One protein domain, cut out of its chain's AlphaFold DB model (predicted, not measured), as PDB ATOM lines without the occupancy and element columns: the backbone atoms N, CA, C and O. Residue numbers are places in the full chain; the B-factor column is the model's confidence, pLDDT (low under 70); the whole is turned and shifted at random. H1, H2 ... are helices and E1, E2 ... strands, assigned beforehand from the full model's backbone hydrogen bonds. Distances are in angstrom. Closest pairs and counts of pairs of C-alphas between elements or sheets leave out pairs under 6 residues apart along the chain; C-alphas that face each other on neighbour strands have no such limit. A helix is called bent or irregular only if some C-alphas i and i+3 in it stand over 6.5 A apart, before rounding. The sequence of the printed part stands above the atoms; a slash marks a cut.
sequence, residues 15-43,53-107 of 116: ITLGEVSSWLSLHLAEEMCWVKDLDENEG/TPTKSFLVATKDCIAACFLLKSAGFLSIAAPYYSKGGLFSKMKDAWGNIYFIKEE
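AT A GLANCE: This is residues 15 to 43 and 53 to 107 of the 116 residues of an uncharacterized protein of Pedobacter chitinilyticus (UniProt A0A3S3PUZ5). A twisted sheet of five strands forms a wall, with two helices over one face and no named helix over the other. H1 runs over the edge strand E1, while H2 packs on the part of the sheet made by E5, E4 and E3, and the two helices meet where residues 27 to 31 of H1 reach H2. The printed part has 84 residues with two named helices and five named strands, in the order H1, E1, E2, H2, E3, E4, E5; the sheet is mixed and runs E1, E2, E5, E4, E3, with E2 and E5 parallel and the other neighbours antiparallel. The class is mixed, helices and strands. The whole is compact and rounded, with a radius of gyration of the C-alphas of 11.7 A and spans of 28 by 27 by 21 A.

IN THESE COORDINATES: The printed part begins at Ile 15, and H1 takes residues 17 to 31, 17.7 A long, from C-alpha 17 at (265.662, 229.533, 181.247). H1 is irregular: C-alphas 27 and 30 are 9.2 A apart, where about 5 A is found in a regular helix. E1, residues 32 to 37, follows directly and is 14.7 A long. After the cut comes E2, residues 57 to 62, 16.1 A long, and then H2, residues 65 to 74, 14.3 A long, which begins with C-alpha 65 at (281.444, 218.092, 185.999). E3, residues 78 to 86, is the longest strand, at 20.9 A. E4, residues 89 to 95, spans 20.3 A. E5, residues 101 to 106, is 16.4 A long and ends with C-alpha 106 at (283.517, 222.556, 184.959).

HOW THE PARTS SIT: In the sheet E1 and E3 are the edge strands. E1 and E2 are antiparallel at 162 degrees, with N 36 and O 59 within hydrogen-bond range at 2.9 A. E2 and E5 are parallel at 23 degrees, with N 60 and O 103 at 2.8 A and N 103 and O 58 at 2.8 A. E5 and E4 are antiparallel at 158 degrees, with N 104 and O 92 at 2.9 A. E4 and E3 are antiparallel at 167 degrees, with N 84 and O 91 at 2.8 A. E3, E4 and E5 form a meander, each strand the antiparallel neighbour of the one before; E3 and E4 are a hairpin, and so are E4 and E5. E2, H2 and E3 make a split strand-helix-strand unit, two strands that run the same way with a helix between them along the chain and E5 and E4 between them in the sheet; its crossover is right-handed. H1 is on the sheet at a height of 7.2 A, over E1, and runs along the strands at 23 degrees to E1 on the local plane; their closest C-alphas are those of Ser 21 and Val 35, 6.2 A apart. H2 is on the same face of the sheet, and its closest C-alphas to E5 are those of Cys 65 and Glu 106, 5.0 A apart. With its residues 27 to 31 alone H1 touches H2, the closest C-alphas being those of Leu 28 and Ala 68 at 6.1 A. They run opposite ways at a steep tilt of 69.5 degrees, only just short of about perpendicular. E1 is apart from E3 and E4. In H2 every O i to N i+4 pair is within hydrogen-bond range; in H1 9 of 11 are.

THE WHOLE: The C-alphas of Gly 43 and Ser 74, the two farthest apart, are 33.0 A from each other. Residues 44 to 52 are cut out, and C-alphas 43 and 53 stand 15.6 A apart across the cut, which falls in the link from E1 to E2. The links that are printed whole are tight. The mean pLDDT of the printed part is 89.1; residues 40 to 43 and 53 to 54 are under 70.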
ATOM      1  N   ILE A  15     259.944 225.520 177.407       73.81
ATOM      2  CA  ILE A  15     260.711 225.560 178.658       73.81
ATOM      3  C   ILE A  15     261.565 226.843 178.685       73.81
ATOM      4  O   ILE A  15     262.297 227.170 177.737       73.81
ATOM      5  N   THR A  16     261.409 227.631 179.742       85.19
ATOM      6  CA  THR A  16     262.125 228.894 179.941       85.19
ATOM      7  C   THR A  16     263.451 228.662 180.660       85.19
ATOM      8  O   THR A  16     263.610 227.701 181.414       85.19
ATOM      9  N   LEU A  17     264.410 229.577 180.486       85.94
ATOM     10  CA  LEU A  17     265.662 229.533 181.247       85.94
ATOM     11  C   LEU A  17     265.408 229.590 182.764       85.94
ATOM     12  O   LEU A  17     266.122 228.946 183.525       85.94
ATOM     13  N   GLY A  18     264.375 230.318 183.204       87.25
ATOM     14  CA  GLY A  18     263.983 230.400 184.613       87.25
ATOM     15  C   GLY A  18     263.529 229.056 185.188       87.25
ATOM     16  O   GLY A  18     263.959 228.679 186.280       87.25
ATOM     17  N   GLU A  19     262.720 228.302 184.442       88.94
ATOM     18  CA  GLU A  19     262.283 226.956 184.836       88.94
ATOM     19  C   GLU A  19     263.454 225.972 184.866       88.94
ATOM     20  O   GLU A  19     263.626 225.256 185.852       88.94
ATOM     21  N   VAL A  20     264.304 225.987 183.831       90.62
ATOM     22  CA  VAL A  20     265.503 225.137 183.776       90.62
ATOM     23  C   VAL A  20     266.459 225.456 184.919       90.62
ATOM     24  O   VAL A  20     266.915 224.543 185.601       90.62
ATOM     25  N   SER A  21     266.739 226.736 185.163       92.25
ATOM     26  CA  SER A  21     267.624 227.175 186.246       92.25
ATOM     27  C   SER A  21     267.097 226.738 187.612       92.25
ATOM     28  O   SER A  21     267.846 226.187 188.419       92.25
ATOM     29  N   SER A  22     265.793 226.904 187.852       93.44
ATOM     30  CA  SER A  22     265.157 226.499 189.111       93.44
ATOM     31  C   SER A  22     265.233 224.986 189.314       93.44
ATOM     32  O   SER A  22     265.603 224.518 190.389       93.44
ATOM     33  N   TRP A  23     264.931 224.213 188.269       94.38
ATOM     34  CA  TRP A  23     264.991 222.757 188.328       94.38
ATOM     35  C   TRP A  23     266.421 222.256 188.551       94.38
ATOM     36  O   TRP A  23     266.652 221.438 189.442       94.38
ATOM     37  N   LEU A  24     267.393 222.773 187.792       94.38
ATOM     38  CA  LEU A  24     268.800 222.394 187.933       94.38
ATOM     39  C   LEU A  24     269.342 222.771 189.312       94.38
ATOM     40  O   LEU A  24     270.034 221.959 189.911       94.38
ATOM     41  N   SER A  25     268.968 223.929 189.863       93.38
ATOM     42  CA  SER A  25     269.369 224.329 191.221       93.38
ATOM     43  C   SER A  25     268.915 223.320 192.279       93.38
ATOM     44  O   SER A  25     269.647 223.057 193.226       93.38
ATOM     45  N   LEU A  26     267.731 222.718 192.117       94.81
ATOM     46  CA  LEU A  26     267.223 221.705 193.049       94.81
ATOM     47  C   LEU A  26     267.973 220.369 192.947       94.81
ATOM     48  O   LEU A  26     268.123 219.687 193.956       94.81
ATOM     49  N   HIS A  27     268.430 219.987 191.751       95.12
ATOM     50  CA  HIS A  27     269.011 218.659 191.501       95.12
ATOM     51  C   HIS A  27     270.539 218.638 191.525       95.12
ATOM     52  O   HIS A  27     271.136 217.620 191.860       95.12
ATOM     53  N   LEU A  28     271.171 219.750 191.159       94.25
ATOM     54  CA  LEU A  28     272.618 219.934 191.209       94.25
ATOM     55  C   LEU A  28     273.062 220.612 192.506       94.25
ATOM     56  O   LEU A  28     274.224 220.483 192.876       94.25
ATOM     57  N   ALA A  29     272.155 221.298 193.210       91.56
ATOM     58  CA  ALA A  29     272.427 221.959 194.481       91.56
ATOM     59  C   ALA A  29     273.715 222.800 194.422       91.56
ATOM     60  O   ALA A  29     273.822 223.725 193.617       91.56
ATOM     61  N   GLU A  30     274.699 222.474 195.259       91.50
ATOM     62  CA  GLU A  30     275.959 223.206 195.346       91.50
ATOM     63  C   GLU A  30     276.882 223.031 194.137       91.50
ATOM     64  O   GLU A  30     277.816 223.825 193.993       91.50
ATOM     65  N   GLU A  31     276.626 222.041 193.277       92.75
ATOM     66  CA  GLU A  31     277.409 221.810 192.067       92.75
ATOM     67  C   GLU A  31     277.104 222.831 190.982       92.75
ATOM     68  O   GLU A  31     277.976 223.103 190.163       92.75
ATOM     69  N   MET A  32     275.901 223.412 190.949       94.81
ATOM     70  CA  MET A  32     275.541 224.385 189.917       94.81
ATOM     71  C   MET A  32     276.141 225.760 190.223       94.81
ATOM     72  O   MET A  32     275.896 226.342 191.276       94.81
ATOM     73  N   CYS A  33     276.863 226.320 189.255       94.12
ATOM     74  CA  CYS A  33     277.355 227.694 189.310       94.12
ATOM     75  C   CYS A  33     276.395 228.649 188.593       94.12
ATOM     76  O   CYS A  33     275.951 229.644 189.160       94.12
ATOM     77  N   TRP A  34     276.083 228.357 187.329       94.44
ATOM     78  CA  TRP A  34     275.179 229.158 186.505       94.44
ATOM     79  C   TRP A  34     274.683 228.351 185.303       94.44
ATOM     80  O   TRP A  34     275.272 227.337 184.928       94.44
ATOM     81  N   VAL A  35     273.606 228.822 184.676       94.69
ATOM     82  CA  VAL A  35     273.064 228.259 183.435       94.69
ATOM     83  C   VAL A  35     272.811 229.362 182.413       94.69
ATOM     84  O   VAL A  35     272.453 230.484 182.772       94.69
ATOM     85  N   LYS A  36     273.005 229.045 181.133       93.38
ATOM     86  CA  LYS A  36     272.778 229.949 180.007       93.38
ATOM     87  C   LYS A  36     272.033 229.229 178.881       93.38
ATOM     88  O   LYS A  36     272.424 228.123 178.512       93.38
ATOM     89  N   ASP A  37     271.002 229.865 178.326       91.44
ATOM     90  CA  ASP A  37     270.360 229.427 177.078       91.44
ATOM     91  C   ASP A  37     271.307 229.744 175.903       91.44
ATOM     92  O   ASP A  37     271.812 230.866 175.774       91.44
ATOM     93  N   LEU A  38     271.634 228.732 175.096       87.12
ATOM     94  CA  LEU A  38     272.525 228.886 173.944       87.12
ATOM     95  C   LEU A  38     271.769 229.290 172.674       87.12
ATOM     96  O   LEU A  38     272.370 229.893 171.786       87.12
ATOM     97  N   ASP A  39     270.462 229.042 172.614       76.62
ATOM     98  CA  ASP A  39     269.651 229.291 171.422       76.62
ATOM     99  C   ASP A  39     269.123 230.737 171.361       76.62
ATOM    100  O   ASP A  39     268.628 231.176 170.325       76.62
ATOM    101  N   GLU A  40     269.262 231.522 172.437       62.91
ATOM    102  CA  GLU A  40     268.891 232.948 172.449       62.91
ATOM    103  C   GLU A  40     269.819 233.836 171.596       62.91
ATOM    104  O   GLU A  40     269.426 234.942 171.230       62.91
ATOM    105  N   ASN A  41     271.034 233.374 171.257       47.19
ATOM    106  CA  ASN A  41     272.022 234.168 170.504       47.19
ATOM    107  C   ASN A  41     272.317 233.662 169.083       47.19
ATOM    108  O   ASN A  41     272.881 234.412 168.286       47.19
ATOM    109  N   GLU A  42     271.937 232.433 168.736       43.62
ATOM    110  CA  GLU A  42     272.114 231.906 167.383       43.62
ATOM    111  C   GLU A  42     270.769 231.865 166.665       43.62
ATOM    112  O   GLU A  42     269.923 231.002 166.892       43.62
ATOM    113  N   GLY A  43     270.568 232.823 165.759       39.06
ATOM    114  CA  GLY A  43     269.478 232.763 164.799       39.06
ATOM    115  C   GLY A  43     269.516 231.429 164.056       39.06
ATOM    116  O   GLY A  43     270.375 231.218 163.212       39.06
ATOM    117  N   THR A  53     263.941 216.957 166.913       53.78
ATOM    118  CA  THR A  53     264.965 217.968 167.123       53.78
ATOM    119  C   THR A  53     265.010 218.289 168.607       53.78
ATOM    120  O   THR A  53     263.939 218.457 169.200       53.78
ATOM    121  N   PRO A  54     266.204 218.374 169.214       56.28
ATOM    122  CA  PRO A  54     266.311 218.869 170.574       56.28
ATOM    123  C   PRO A  54     265.612 220.224 170.665       56.28
ATOM    124  O   PRO A  54     265.839 221.092 169.822       56.28
ATOM    125  N   THR A  55     264.702 220.369 171.627       75.38
ATOM    126  CA  THR A  55     263.832 221.546 171.696       75.38
ATOM    127  C   THR A  55     264.626 222.790 172.088       75.38
ATOM    128  O   THR A  55     264.315 223.864 171.575       75.38
ATOM    129  N   LYS A  56     265.673 222.632 172.920       85.69
ATOM    130  CA  LYS A  56     266.633 223.676 173.301       85.69
ATOM    131  C   LYS A  56     268.017 223.154 173.701       85.69
ATOM    132  O   LYS A  56     268.165 221.979 174.053       85.69
ATOM    133  N   SER A  57     269.005 224.048 173.719       90.56
ATOM    134  CA  SER A  57     270.356 223.815 174.240       90.56
ATOM    135  C   SER A  57     270.724 224.760 175.392       90.56
ATOM    136  O   SER A  57     270.574 225.975 175.293       90.56
ATOM    137  N   PHE A  58     271.298 224.210 176.462       92.88
ATOM    138  CA  PHE A  58     271.743 224.956 177.641       92.88
ATOM    139  C   PHE A  58     273.212 224.680 177.959       92.88
ATOM    140  O   PHE A  58     273.672 223.540 177.891       92.88
ATOM    141  N   LEU A  59     273.943 225.715 178.365       94.50
ATOM    142  CA  LEU A  59     275.258 225.588 178.987       94.50
ATOM    143  C   LEU A  59     275.093 225.668 180.502       94.50
ATOM    144  O   LEU A  59     274.605 226.674 181.010       94.50
ATOM    145  N   VAL A  60     275.509 224.620 181.206       96.19
ATOM    146  CA  VAL A  60     275.458 224.510 182.664       96.19
ATOM    147  C   VAL A  60     276.884 224.489 183.186       96.19
ATOM    148  O   VAL A  60     277.636 223.541 182.955       96.19
ATOM    149  N   ALA A  61     277.258 225.548 183.882       95.31
ATOM    150  CA  ALA A  61     278.530 225.621 184.568       95.31
ATOM    151  C   ALA A  61     278.426 224.996 185.952       95.31
ATOM    152  O   ALA A  61     277.467 225.245 186.687       95.31
ATOM    153  N   THR A  62     279.432 224.205 186.297       96.00
ATOM    154  CA  THR A  62     279.449 223.352 187.484       96.00
ATOM    155  C   THR A  62     280.788 223.407 188.202       96.00
ATOM    156  O   THR A  62     281.795 223.757 187.587       96.00
ATOM    157  N   LYS A  63     280.818 223.078 189.496       93.94
ATOM    158  CA  LYS A  63     282.071 222.960 190.260       93.94
ATOM    159  C   LYS A  63     282.801 221.654 189.961       93.94
ATOM    160  O   LYS A  63     284.012 221.690 189.760       93.94
ATOM    161  N   ASP A  64     282.064 220.547 189.902       94.06
ATOM    162  CA  ASP A  64     282.551 219.236 189.479       94.06
ATOM    163  C   ASP A  64     281.642 218.677 188.371       94.06
ATOM    164  O   ASP A  64     280.464 218.355 188.571       94.06
ATOM    165  N   CYS A  65     282.199 218.557 187.164       95.12
ATOM    166  CA  CYS A  65     281.444 218.092 185.999       95.12
ATOM    167  C   CYS A  65     281.043 216.614 186.129       95.12
ATOM    168  O   CYS A  65     279.974 216.212 185.657       95.12
ATOM    169  N   ILE A  66     281.861 215.793 186.790       95.62
ATOM    170  CA  ILE A  66     281.594 214.366 186.980       95.62
ATOM    171  C   ILE A  66     280.452 214.190 187.981       95.62
ATOM    172  O   ILE A  66     279.495 213.467 187.684       95.62
ATOM    173  N   ALA A  67     280.514 214.873 189.127       95.75
ATOM    174  CA  ALA A  67     279.463 214.840 190.140       95.75
ATOM    175  C   ALA A  67     278.120 215.307 189.558       95.75
ATOM    176  O   ALA A  67     277.115 214.596 189.664       95.75
ATOM    177  N   ALA A  68     278.120 216.431 188.834       96.94
ATOM    178  CA  ALA A  68     276.931 216.932 188.153       96.94
ATOM    179  C   ALA A  68     276.351 215.915 187.154       96.94
ATOM    180  O   ALA A  68     275.138 215.707 187.112       96.94
ATOM    181  N   CYS A  69     277.196 215.219 186.383       97.06
ATOM    182  CA  CYS A  69     276.734 214.179 185.462       97.06
ATOM    183  C   CYS A  69     276.057 213.005 186.180       97.06
ATOM    184  O   CYS A  69     275.051 212.486 185.689       97.06
ATOM    185  N   PHE A  70     276.584 212.572 187.328       96.88
ATOM    186  CA  PHE A  70     275.960 211.512 188.122       96.88
ATOM    187  C   PHE A  70     274.598 211.940 188.670       96.88
ATOM    188  O   PHE A  70     273.635 211.177 188.547       96.88
ATOM    189  N   LEU A  71     274.494 213.163 189.196       97.31
ATOM    190  CA  LEU A  71     273.236 213.724 189.693       97.31
ATOM    191  C   LEU A  71     272.186 213.813 188.578       97.31
ATOM    192  O   LEU A  71     271.080 213.293 188.728       97.31
ATOM    193  N   LEU A  72     272.542 214.359 187.414       96.69
ATOM    194  CA  LEU A  72     271.626 214.451 186.271       96.69
ATOM    195  C   LEU A  72     271.199 213.077 185.756       96.69
ATOM    196  O   LEU A  72     270.024 212.861 185.456       96.69
ATOM    197  N   LYS A  73     272.125 212.114 185.697       96.62
ATOM    198  CA  LYS A  73     271.797 210.738 185.310       96.62
ATOM    199  C   LYS A  73     270.810 210.101 186.291       96.62
ATOM    200  O   LYS A  73     269.889 209.414 185.858       96.62
ATOM    201  N   SER A  74     270.966 210.356 187.593       96.25
ATOM    202  CA  SER A  74     270.024 209.892 188.623       96.25
ATOM    203  C   SER A  74     268.630 210.518 188.475       96.25
ATOM    204  O   SER A  74     267.631 209.871 188.773       96.25
ATOM    205  N   ALA A  75     268.561 211.728 187.913       94.44
ATOM    206  CA  ALA A  75     267.328 212.437 187.593       94.44
ATOM    207  C   ALA A  75     266.747 212.086 186.204       94.44
ATOM    208  O   ALA A  75     265.821 212.742 185.733       94.44
ATOM    209  N   GLY A  76     267.275 211.053 185.538       95.06
ATOM    210  CA  GLY A  76     266.741 210.532 184.275       95.06
ATOM    211  C   GLY A  76     267.367 211.115 183.007       95.06
ATOM    212  O   GLY A  76     266.885 210.825 181.912       95.06
ATOM    213  N   PHE A  77     268.443 211.900 183.114       95.50
ATOM    214  CA  PHE A  77     269.160 212.386 181.936       95.50
ATOM    215  C   PHE A  77     269.985 211.261 181.302       95.50
ATOM    216  O   PHE A  77     270.602 210.431 181.973       95.50
ATOM    217  N   LEU A  78     270.062 211.281 179.977       96.44
ATOM    218  CA  LEU A  78     270.892 210.391 179.180       96.44
ATOM    219  C   LEU A  78     272.216 211.075 178.838       96.44
ATOM    220  O   LEU A  78     272.245 212.228 178.412       96.44
ATOM    221  N   SER A  79     273.328 210.354 178.989       96.50
ATOM    222  CA  SER A  79     274.634 210.838 178.534       96.50
ATOM    223  C   SER A  79     274.739 210.686 177.015       96.50
ATOM    224  O   SER A  79     274.557 209.592 176.485       96.50
ATOM    225  N   ILE A  80     275.026 211.792 176.325       95.25
ATOM    226  CA  ILE A  80     275.381 211.804 174.899       95.25
ATOM    227  C   ILE A  80     276.894 211.637 174.745       95.25
ATOM    228  O   ILE A  80     277.349 210.901 173.874       95.25
ATOM    229  N   ALA A  81     277.666 212.330 175.583       93.25
ATOM    230  CA  ALA A  81     279.112 212.197 175.668       93.25
ATOM    231  C   ALA A  81     279.506 212.074 177.140       93.25
ATOM    232  O   ALA A  81     279.047 212.867 177.964       93.25
ATOM    233  N   ALA A  82     280.338 211.082 177.458       93.94
ATOM    234  CA  ALA A  82     280.953 210.957 178.776       93.94
ATOM    235  C   ALA A  82     281.898 212.146 179.044       93.94
ATOM    236  O   ALA A  82     282.338 212.766 178.076       93.94
ATOM    237  N   PRO A  83     282.242 212.456 180.307       95.25
ATOM    238  CA  PRO A  83     283.161 213.544 180.619       95.25
ATOM    239  C   PRO A  83     284.500 213.443 179.869       95.25
ATOM    240  O   PRO A  83     285.137 212.389 179.863       95.25
ATOM    241  N   TYR A  84     284.928 214.537 179.240       92.06
ATOM    242  CA  TYR A  84     286.174 214.638 178.479       92.06
ATOM    243  C   TYR A  84     286.839 216.006 178.662       92.06
ATOM    244  O   TYR A  84     286.175 217.035 178.812       92.06
ATOM    245  N   TYR A  85     288.171 216.028 178.628       89.81
ATOM    246  CA  TYR A  85     288.937 217.269 178.709       89.81
ATOM    247  C   TYR A  85     288.949 218.008 177.370       89.81
ATOM    248  O   TYR A  85     289.120 217.414 176.306       89.81
ATOM    249  N   SER A  86     288.822 219.329 177.433       83.50
ATOM    250  CA  SER A  86     289.064 220.240 176.317       83.50
ATOM    251  C   SER A  86     289.952 221.404 176.764       83.50
ATOM    252  O   SER A  86     290.305 221.526 177.936       83.50
ATOM    253  N   LYS A  87     290.278 222.316 175.838       79.12
ATOM    254  CA  LYS A  87     291.024 223.546 176.161       79.12
ATOM    255  C   LYS A  87     290.331 224.417 177.217       79.12
ATOM    256  O   LYS A  87     290.998 225.211 177.866       79.12
ATOM    257  N   GLY A  88     289.012 224.295 177.371       75.69
ATOM    258  CA  GLY A  88     288.227 225.082 178.323       75.69
ATOM    259  C   GLY A  88     287.985 224.412 179.679       75.69
ATOM    260  O   GLY A  88     287.150 224.923 180.419       75.69
ATOM    261  N   GLY A  89     288.608 223.258 179.961       84.88
ATOM    262  CA  GLY A  89     288.353 222.448 181.160       84.88
ATOM    263  C   GLY A  89     287.680 221.103 180.868       84.88
ATOM    264  O   GLY A  89     287.774 220.581 179.754       84.88
ATOM    265  N   LEU A  90     287.022 220.527 181.876       93.44
ATOM    266  CA  LEU A  90     286.294 219.259 181.780       93.44
ATOM    267  C   LEU A  90     284.848 219.501 181.325       93.44
ATOM    268  O   LEU A  90     284.149 220.352 181.877       93.44
ATOM    269  N   PHE A  91     284.402 218.758 180.312       94.75
ATOM    270  CA  PHE A  91     283.085 218.910 179.692       94.75
ATOM    271  C   PHE A  91     282.347 217.587 179.586       94.75
ATOM    272  O   PHE A  91     282.962 216.537 179.467       94.75
ATOM    273  N   SER A  92     281.023 217.653 179.535       97.00
ATOM    274  CA  SER A  92     280.146 216.529 179.227       97.00
ATOM    275  C   SER A  92     278.918 217.011 178.455       97.00
ATOM    276  O   SER A  92     278.602 218.205 178.440       97.00
ATOM    277  N   LYS A  93     278.217 216.084 177.797       96.62
ATOM    278  CA  LYS A  93     276.986 216.382 177.058       96.62
ATOM    279  C   LYS A  93     275.879 215.427 177.470       96.62
ATOM    280  O   LYS A  93     276.040 214.209 177.372       96.62
ATOM    281  N   MET A  94     274.741 215.977 177.878       96.81
ATOM    282  CA  MET A  94     273.592 215.216 178.367       96.81
ATOM    283  C   MET A  94     272.290 215.643 177.684       96.81
ATOM    284  O   MET A  94     272.218 216.712 177.078       96.81
ATOM    285  N   LYS A  95     271.274 214.782 177.766       94.44
ATOM    286  CA  LYS A  95     269.941 214.968 177.190       94.44
ATOM    287  C   LYS A  95     268.866 214.619 178.212       94.44
ATOM    288  O   LYS A  95     268.998 213.594 178.875       94.44
ATOM    289  N   ASP A  96     267.813 215.418 178.316       92.75
ATOM    290  CA  ASP A  96     266.657 215.095 179.164       92.75
ATOM    291  C   ASP A  96     265.597 214.246 178.424       92.75
ATOM    292  O   ASP A  96     265.761 213.868 177.259       92.75
ATOM    293  N   ALA A  97     264.490 213.933 179.103       87.94
ATOM    294  CA  ALA A  97     263.390 213.151 178.536       87.94
ATOM    295  C   ALA A  97     262.616 213.879 177.418       87.94
ATOM    296  O   ALA A  97     262.018 213.225 176.564       87.94
ATOM    297  N   TRP A  98     262.639 215.215 177.402       85.19
ATOM    298  CA  TRP A  98     261.999 216.045 176.372       85.19
ATOM    299  C   TRP A  98     262.903 216.279 175.161       85.19
ATOM    300  O   TRP A  98     262.461 216.708 174.100       85.19
ATOM    301  N   GLY A  99     264.174 215.931 175.306       85.88
ATOM    302  CA  GLY A  99     265.193 216.004 174.294       85.88
ATOM    303  C   GLY A  99     266.009 217.286 174.279       85.88
ATOM    304  O   GLY A  99     266.788 217.447 173.344       85.88
ATOM    305  N   ASN A 100     265.904 218.142 175.296       89.19
ATOM    306  CA  ASN A 100     266.805 219.280 175.454       89.19
ATOM    307  C   ASN A 100     268.236 218.806 175.707       89.19
ATOM    308  O   ASN A 100     268.468 217.735 176.273       89.19
ATOM    309  N   ILE A 101     269.200 219.616 175.285       92.81
ATOM    310  CA  ILE A 101     270.625 219.308 175.344       92.81
ATOM    311  C   ILE A 101     271.296 220.182 176.391       92.81
ATOM    312  O   ILE A 101     271.110 221.394 176.419       92.81
ATOM    313  N   TYR A 102     272.135 219.562 177.210       95.31
ATOM    314  CA  TYR A 102     272.852 220.220 178.289       95.31
ATOM    315  C   TYR A 102     274.346 219.994 178.107       95.31
ATOM    316  O   TYR A 102     274.827 218.857 178.113       95.31
ATOM    317  N   PHE A 103     275.074 221.089 177.929       95.50
ATOM    318  CA  PHE A 103     276.527 221.114 177.948       95.50
ATOM    319  C   PHE A 103     276.960 221.378 179.383       95.50
ATOM    320  O   PHE A 103     276.758 222.474 179.895       95.50
ATOM    321  N   ILE A 104     277.521 220.366 180.036       96.88
ATOM    322  CA  ILE A 104     278.011 220.485 181.408       96.88
ATOM    323  C   ILE A 104     279.479 220.876 181.328       96.88
ATOM    324  O   ILE A 104     280.267 220.178 180.688       96.88
ATOM    325  N   LYS A 105     279.838 222.005 181.932       95.44
ATOM    326  CA  LYS A 105     281.199 222.544 181.946       95.44
ATOM    327  C   LYS A 105     281.665 222.700 183.383       95.44
ATOM    328  O   LYS A 105     280.942 223.263 184.199       95.44
ATOM    329  N   GLU A 106     282.882 222.267 183.678       94.62
ATOM    330  CA  GLU A 106     283.517 222.556 184.959       94.62
ATOM    331  C   GLU A 106     284.147 223.959 184.978       94.62
ATOM    332  O   GLU A 106     284.938 224.306 184.101       94.62
ATOM    333  N   GLU A 107     283.841 224.755 186.001       89.31
ATOM    334  CA  GLU A 107     284.445 226.063 186.298       89.31
ATOM    335  C   GLU A 107     285.630 225.913 187.261       89.31
ATOM    336  O   GLU A 107     285.780 226.644 188.240       89.31
TER     337      GLU A 107